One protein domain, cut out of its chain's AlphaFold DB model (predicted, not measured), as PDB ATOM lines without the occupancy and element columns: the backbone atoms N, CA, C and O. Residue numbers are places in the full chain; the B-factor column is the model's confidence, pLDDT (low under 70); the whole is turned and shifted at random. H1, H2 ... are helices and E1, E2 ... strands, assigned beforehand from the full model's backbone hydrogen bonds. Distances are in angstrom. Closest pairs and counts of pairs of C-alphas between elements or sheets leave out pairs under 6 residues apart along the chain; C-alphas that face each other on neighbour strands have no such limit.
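AT A GLANCE: This is residues 3 to 53 of the 56 residues of an uncharacterized protein of Oceanobacillus sojae (UniProt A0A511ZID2). A small antiparallel sheet of three strands, E2 - E1 - E3, has helix H1 over one face, two layers; from the loop after H1, residues 36 to 41 stick out. The 51 printed residues include E1, E2, H1, E3 in chain order, class mixed. The whole is compact, radius of gyration of the C-alphas 10.7 A, spanning 30 by 22 by 17 A.

HOW THE PARTS SIT: Start at inner strand E1, residues 3 to 7; it forms a hairpin with E2, residues 13 to 18, antiparallel at 162 degrees, where N 5 and O 15, 2.8 A apart, are within hydrogen-bond range. E3, residues 48 to 52, is its other neighbour, antiparallel at 150 degrees, with N 4 and O 51 within range at 2.8 A. H1, residues 19 to 29, every O i to N i+4 pair within range, is on the sheet over E2, height over the sheet 8.3 A; its closest C-alpha pair with E2 is Ile 15 and Cys 22, 6.2 A. E2, H1 and E3 form a split strand-helix-strand unit, E1 between its strands, crossover right-handed.

IN THESE COORDINATES: Find C-alpha 3 at (-11.139, 29.319, -8.219), where E1 begins its 13.2 A; E2 spans 14.2 A, H1 15.5 A, and E3 13.3 A, ending at C-alpha 52 at (-12.983, 28.454, -4.280).

THE WHOLE: The printed part has no cut; the link H1 to E3 is long, and residues 31 to 45 have pLDDT under 70.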
ATOM      1  N   VAL A   3     -11.094  30.752  -8.472       89.75
ATOM      2  CA  VAL A   3     -11.139  29.319  -8.219       89.75
ATOM      3  C   VAL A   3      -9.836  28.684  -8.689       89.75
ATOM      4  O   VAL A   3      -9.072  29.270  -9.459       89.75
ATOM      5  N   LYS A   4      -9.584  27.472  -8.217       90.31
ATOM      6  CA  LYS A   4      -8.558  26.587  -8.753       90.31
ATOM      7  C   LYS A   4      -9.166  25.229  -9.063       90.31
ATOM      8  O   LYS A   4     -10.013  24.747  -8.309       90.31
ATOM      9  N   VAL A   5      -8.742  24.644 -10.169       88.50
ATOM     10  CA  VAL A   5      -9.039  23.270 -10.553       88.50
ATOM     11  C   VAL A   5      -7.890  22.426 -10.045       88.50
ATOM     12  O   VAL A   5      -6.739  22.639 -10.434       88.50
ATOM     13  N   ILE A   6      -8.202  21.507  -9.141       89.62
ATOM     14  CA  ILE A   6      -7.220  20.573  -8.614       89.62
ATOM     15  C   ILE A   6      -7.665  19.147  -8.873       89.62
ATOM     16  O   ILE A   6      -8.861  18.862  -8.925       89.62
ATOM     17  N   GLY A   7      -6.689  18.266  -8.983       88.44
ATOM     18  CA  GLY A   7      -6.905  16.843  -8.914       88.44
ATOM     19  C   GLY A   7      -7.435  16.409  -7.547       88.44
ATOM     20  O   GLY A   7      -6.961  16.888  -6.515       88.44
ATOM     21  N   LEU A   8      -8.463  15.567  -7.520       82.94
ATOM     22  CA  LEU A   8      -9.075  15.059  -6.296       82.94
ATOM     23  C   LEU A   8      -8.115  14.129  -5.549       82.94
ATOM     24  O   LEU A   8      -8.029  14.213  -4.324       82.94
ATOM     25  N   ASP A   9      -7.387  13.289  -6.283       84.50
ATOM     26  CA  ASP A   9      -6.531  12.241  -5.730       84.50
ATOM     27  C   ASP A   9      -5.122  12.767  -5.417       84.50
ATOM     28  O   ASP A   9      -4.590  12.548  -4.329       84.50
ATOM     29  N   THR A  10      -4.517  13.529  -6.328       85.19
ATOM     30  CA  THR A  10      -3.147  14.045  -6.186       85.19
ATOM     31  C   THR A  10      -3.084  15.428  -5.547       85.19
ATOM     32  O   THR A  10      -2.002  15.885  -5.178       85.19
ATOM     33  N   ASN A  11      -4.217  16.134  -5.430       85.06
ATOM     34  CA  ASN A  11      -4.273  17.556  -5.058       85.06
ATOM     35  C   ASN A  11      -3.408  18.473  -5.945       85.06
ATOM     36  O   ASN A  11      -3.169  19.631  -5.587       85.06
ATOM     37  N   LYS A  12      -2.968  17.995  -7.116       87.38
ATOM     38  CA  LYS A  12      -2.197  18.783  -8.074       87.38
ATOM     39  C   LYS A  12      -3.063  19.899  -8.641       87.38
ATOM     40  O   LYS A  12      -4.197  19.670  -9.052       87.38
ATOM     41  N   GLU A  13      -2.533  21.117  -8.664       88.06
ATOM     42  CA  GLU A  13      -3.194  22.246  -9.317       88.06
ATOM     43  C   GLU A  13      -2.969  22.171 -10.826       88.06
ATOM     44  O   GLU A  13      -1.833  22.086 -11.287       88.06
ATOM     45  N   TYR A  14      -4.064  22.190 -11.582       86.00
ATOM     46  CA  TYR A  14      -4.034  22.181 -13.042       86.00
ATOM     47  C   TYR A  14      -4.233  23.584 -13.600       86.00
ATOM     48  O   TYR A  14      -3.523  24.008 -14.505       86.00
ATOM     49  N   ILE A  15      -5.220  24.306 -13.065       88.69
ATOM     50  CA  ILE A  15      -5.626  25.617 -13.573       88.69
ATOM     51  C   ILE A  15      -6.033  26.487 -12.388       88.69
ATOM     52  O   ILE A  15      -6.712  26.027 -11.468       88.69
ATOM     53  N   ARG A  16      -5.696  27.773 -12.431       90.00
ATOM     54  CA  ARG A  16      -6.135  28.773 -11.456       90.00
ATOM     55  C   ARG A  16      -6.605  30.022 -12.181       90.00
ATOM     56  O   ARG A  16      -5.924  30.514 -13.071       90.00
ATOM     57  N   GLY A  17      -7.753  30.558 -11.787       90.69
ATOM     58  CA  GLY A  17      -8.306  31.740 -12.439       90.69
ATOM     59  C   GLY A  17      -9.740  32.020 -12.032       90.69
ATOM     60  O   GLY A  17     -10.188  31.646 -10.948       90.69
ATOM     61  N   THR A  18     -10.479  32.717 -12.888       91.00
ATOM     62  CA  THR A  18     -11.927  32.853 -12.716       91.00
ATOM     63  C   THR A  18     -12.619  31.533 -13.053       91.00
ATOM     64  O   THR A  18     -12.083  30.711 -13.792       91.00
ATOM     65  N   ARG A  19     -13.827  31.319 -12.516       85.19
ATOM     66  CA  ARG A  19     -14.617  30.115 -12.830       85.19
ATOM     67  C   ARG A  19     -14.797  29.932 -14.337       85.19
ATOM     68  O   ARG A  19     -14.610  28.829 -14.826       85.19
ATOM     69  N   ASP A  20     -15.125  31.013 -15.035       87.44
ATOM     70  CA  ASP A  20     -15.331  31.017 -16.482       87.44
ATOM     71  C   ASP A  20     -14.053  30.638 -17.244       87.44
ATOM     72  O   ASP A  20     -14.065  29.707 -18.040       87.44
ATOM     73  N   TYR A  21     -12.918  31.250 -16.884       88.25
ATOM     74  CA  TYR A  21     -11.614  30.915 -17.456       88.25
ATOM     75  C   TYR A  21     -11.254  29.440 -17.247       88.25
ATOM     76  O   TYR A  21     -10.864  28.763 -18.192       88.25
ATOM     77  N   CYS A  22     -11.418  28.918 -16.028       86.56
ATOM     78  CA  CYS A  22     -11.127  27.517 -15.737       86.56
ATOM     79  C   CYS A  22     -12.001  26.562 -16.557       86.56
ATOM     80  O   CYS A  22     -11.486  25.579 -17.076       86.56
ATOM     81  N   LEU A  23     -13.298  26.848 -16.693       83.38
ATOM     82  CA  LEU A  23     -14.203  26.035 -17.508       83.38
ATOM     83  C   LEU A  23     -13.858  26.124 -18.996       83.38
ATOM     84  O   LEU A  23     -13.884  25.103 -19.673       83.38
ATOM     85  N   ARG A  24     -13.486  27.312 -19.486       86.31
ATOM     86  CA  ARG A  24     -13.064  27.501 -20.873       86.31
ATOM     87  C   ARG A  24     -11.809  26.696 -21.184       86.31
ATOM     88  O   ARG A  24     -11.840  25.923 -22.122       86.31
ATOM     89  N   ILE A  25     -10.765  26.798 -20.358       85.75
ATOM     90  CA  ILE A  25      -9.529  26.024 -20.545       85.75
ATOM     91  C   ILE A  25      -9.808  24.522 -20.463       85.75
ATOM     92  O   ILE A  25      -9.315  23.773 -21.295       85.75
ATOM     93  N   LEU A  26     -10.646  24.070 -19.522       80.19
ATOM     94  CA  LEU A  26     -11.054  22.662 -19.471       80.19
ATOM     95  C   LEU A  26     -11.778  22.229 -20.750       80.19
ATOM     96  O   LEU A  26     -11.568  21.113 -21.199       80.19
ATOM     97  N   ASN A  27     -12.587  23.101 -21.347       78.81
ATOM     98  CA  ASN A  27     -13.269  22.849 -22.611       78.81
ATOM     99  C   ASN A  27     -12.385  23.094 -23.852       78.81
ATOM    100  O   ASN A  27     -12.772  22.730 -24.948       78.81
ATOM    101  N   GLU A  28     -11.223  23.732 -23.734       82.00
ATOM    102  CA  GLU A  28     -10.254  23.872 -24.833       82.00
ATOM    103  C   GLU A  28      -9.301  22.669 -24.849       82.00
ATOM    104  O   GLU A  28      -9.077  22.067 -25.896       82.00
ATOM    105  N   GLU A  29      -8.807  22.272 -23.674       78.50
ATOM    106  CA  GLU A  29      -7.929  21.111 -23.483       78.50
ATOM    107  C   GLU A  29      -8.700  19.784 -23.594       78.50
ATOM    108  O   GLU A  29      -8.158  18.773 -24.041       78.50
ATOM    109  N   TYR A  30      -9.983  19.786 -23.208       74.06
ATOM    110  CA  TYR A  30     -10.875  18.621 -23.238       74.06
ATOM    111  C   TYR A  30     -12.236  18.974 -23.884       74.06
ATOM    112  O   TYR A  30     -13.272  18.950 -23.216       74.06
ATOM    113  N   PRO A  31     -12.265  19.282 -25.198       61.75
ATOM    114  CA  PRO A  31     -13.386  19.941 -25.891       61.75
ATOM    115  C   PRO A  31     -14.664  19.131 -26.104       61.75
ATOM    116  O   PRO A  31     -15.641  19.653 -26.639       61.75
ATOM    117  N   SER A  32     -14.693  17.870 -25.684       55.22
ATOM    118  CA  SER A  32     -15.770  16.938 -26.037       55.22
ATOM    119  C   SER A  32     -16.608  16.476 -24.846       55.22
ATOM    120  O   SER A  32     -17.215  15.410 -24.936       55.22
ATOM    121  N   GLN A  33     -16.617  17.196 -23.715       61.62
ATOM    122  CA  GLN A  33     -17.179  16.634 -22.481       61.62
ATOM    123  C   GLN A  33     -18.302  17.481 -21.862       61.62
ATOM    124  O   GLN A  33     -18.055  18.595 -21.394       61.62
ATOM    125  N   PRO A  34     -19.544  16.959 -21.809       51.81
ATOM    126  CA  PRO A  34     -20.602  17.584 -21.033       51.81
ATOM    127  C   PRO A  34     -20.233  17.539 -19.544       51.81
ATOM    128  O   PRO A  34     -19.901  16.489 -19.000       51.81
ATOM    129  N   LEU A  35     -20.333  18.686 -18.870       53.50
ATOM    130  CA  LEU A  35     -20.112  18.844 -17.423       53.50
ATOM    131  C   LEU A  35     -21.140  18.090 -16.551       53.50
ATOM    132  O   LEU A  35     -21.082  18.173 -15.324       53.50
ATOM    133  N   GLU A  36     -22.073  17.357 -17.161       47.19
ATOM    134  CA  GLU A  36     -23.156  16.653 -16.483       47.19
ATOM    135  C   GLU A  36     -22.951  15.133 -16.505       47.19
ATOM    136  O   GLU A  36     -23.199  14.452 -17.490       47.19
ATOM    137  N   SER A  37     -22.527  14.632 -15.344       48.31
ATOM    138  CA  SER A  37     -22.904  13.353 -14.734       48.31
ATOM    139  C   SER A  37     -22.800  12.036 -15.530       48.31
ATOM    140  O   SER A  37     -23.597  11.706 -16.399       48.31
ATOM    141  N   THR A  38     -21.986  11.151 -14.943       51.81
ATOM    142  CA  THR A  38     -22.170   9.690 -14.816       51.81
ATOM    143  C   THR A  38     -21.988   8.770 -16.036       51.81
ATOM    144  O   THR A  38     -22.836   8.672 -16.910       51.81
ATOM    145  N   LYS A  39     -20.960   7.911 -15.890       45.62
ATOM    146  CA  LYS A  39     -20.711   6.593 -16.523       45.62
ATOM    147  C   LYS A  39     -20.069   6.564 -17.921       45.62
ATOM    148  O   LYS A  39     -20.746   6.311 -18.905       45.62
ATOM    149  N   GLY A  40     -18.729   6.614 -17.919       50.38
ATOM    150  CA  GLY A  40     -17.822   6.088 -18.963       50.38
ATOM    151  C   GLY A  40     -17.823   6.893 -20.272       50.38
ATOM    152  O   GLY A  40     -18.864   7.115 -20.857       50.38
ATOM    153  N   HIS A  41     -16.714   7.374 -20.826       39.69
ATOM    154  CA  HIS A  41     -15.351   6.863 -20.822       39.69
ATOM    155  C   HIS A  41     -14.342   8.020 -20.865       39.69
ATOM    156  O   HIS A  41     -14.355   8.827 -21.786       39.69
ATOM    157  N   VAL A  42     -13.414   7.963 -19.911       53.31
ATOM    158  CA  VAL A  42     -12.071   8.550 -19.905       53.31
ATOM    159  C   VAL A  42     -11.933  10.066 -19.804       53.31
ATOM    160  O   VAL A  42     -12.573  10.863 -20.480       53.31
ATOM    161  N   THR A  43     -10.876  10.487 -19.137       54.59
ATOM    162  CA  THR A  43     -10.704  10.674 -17.698       54.59
ATOM    163  C   THR A  43      -9.847  11.925 -17.759       54.59
ATOM    164  O   THR A  43      -8.803  11.914 -18.422       54.59
ATOM    165  N   TYR A  44     -10.236  13.011 -17.100       63.91
ATOM    166  CA  TYR A  44      -9.207  13.941 -16.648       63.91
ATOM    167  C   TYR A  44      -8.038  13.117 -16.059       63.91
ATOM    168  O   TYR A  44      -8.289  12.005 -15.585       63.91
ATOM    169  N   PRO A  45      -6.776  13.583 -16.095       68.88
ATOM    170  CA  PRO A  45      -5.636  12.802 -15.582       68.88
ATOM    171  C   PRO A  45      -5.912  12.168 -14.208       68.88
ATOM    172  O   PRO A  45      -5.382  11.112 -13.880       68.88
ATOM    173  N   GLU A  46      -6.815  12.792 -13.461       76.12
ATOM    174  CA  GLU A  46      -7.546  12.269 -12.323       76.12
ATOM    175  C   GLU A  46      -8.894  13.015 -12.201       76.12
ATOM    176  O   GLU A  46      -9.065  14.052 -12.848       76.12
ATOM    177  N   PRO A  47      -9.849  12.574 -11.367       81.62
ATOM    178  CA  PRO A  47     -11.071  13.325 -11.084       81.62
ATOM    179  C   PRO A  47     -10.742  14.756 -10.637       81.62
ATOM    180  O   PRO A  47      -9.991  14.947  -9.687       81.62
ATOM    181  N   LEU A  48     -11.286  15.779 -11.299       83.19
ATOM    182  CA  LEU A  48     -10.990  17.178 -10.969       83.19
ATOM    183  C   LEU A  48     -12.075  17.787 -10.083       83.19
ATOM    184  O   LEU A  48     -13.266  17.533 -10.261       83.19
ATOM    185  N   ILE A  49     -11.669  18.665  -9.169       85.50
ATOM    186  CA  ILE A  49     -12.572  19.467  -8.344       85.50
ATOM    187  C   ILE A  49     -12.242  20.956  -8.442       85.50
ATOM    188  O   ILE A  49     -11.084  21.375  -8.433       85.50
ATOM    189  N   ILE A  50     -13.291  21.780  -8.489       87.06
ATOM    190  CA  ILE A  50     -13.174  23.240  -8.493       87.06
ATOM    191  C   ILE A  50     -13.247  23.740  -7.050       87.06
ATOM    192  O   ILE A  50     -14.307  23.715  -6.423       87.06
ATOM    193  N   LYS A  51     -12.128  24.237  -6.514       86.31
ATOM    194  CA  LYS A  51     -12.068  24.859  -5.184       86.31
ATOM    195  C   LYS A  51     -12.097  26.379  -5.289       86.31
ATOM    196  O   LYS A  51     -11.345  26.988  -6.045       86.31
ATOM    197  N   LYS A  52     -12.942  27.001  -4.469       89.25
ATOM    198  CA  LYS A  52     -12.983  28.454  -4.280       89.25
ATOM    199  C   LYS A  52     -11.710  28.913  -3.574       89.25
ATOM    200  O   LYS A  52     -11.363  28.381  -2.521       89.25
ATOM    201  N   LEU A  53     -11.034  29.909  -4.134       83.38
ATOM    202  CA  LEU A  53      -9.969  30.607  -3.429       83.38
ATOM    203  C   LEU A  53     -10.641  31.660  -2.555       83.38
ATOM    204  O   LEU A  53     -11.141  32.666  -3.059       83.38
TER     205      LEU A  53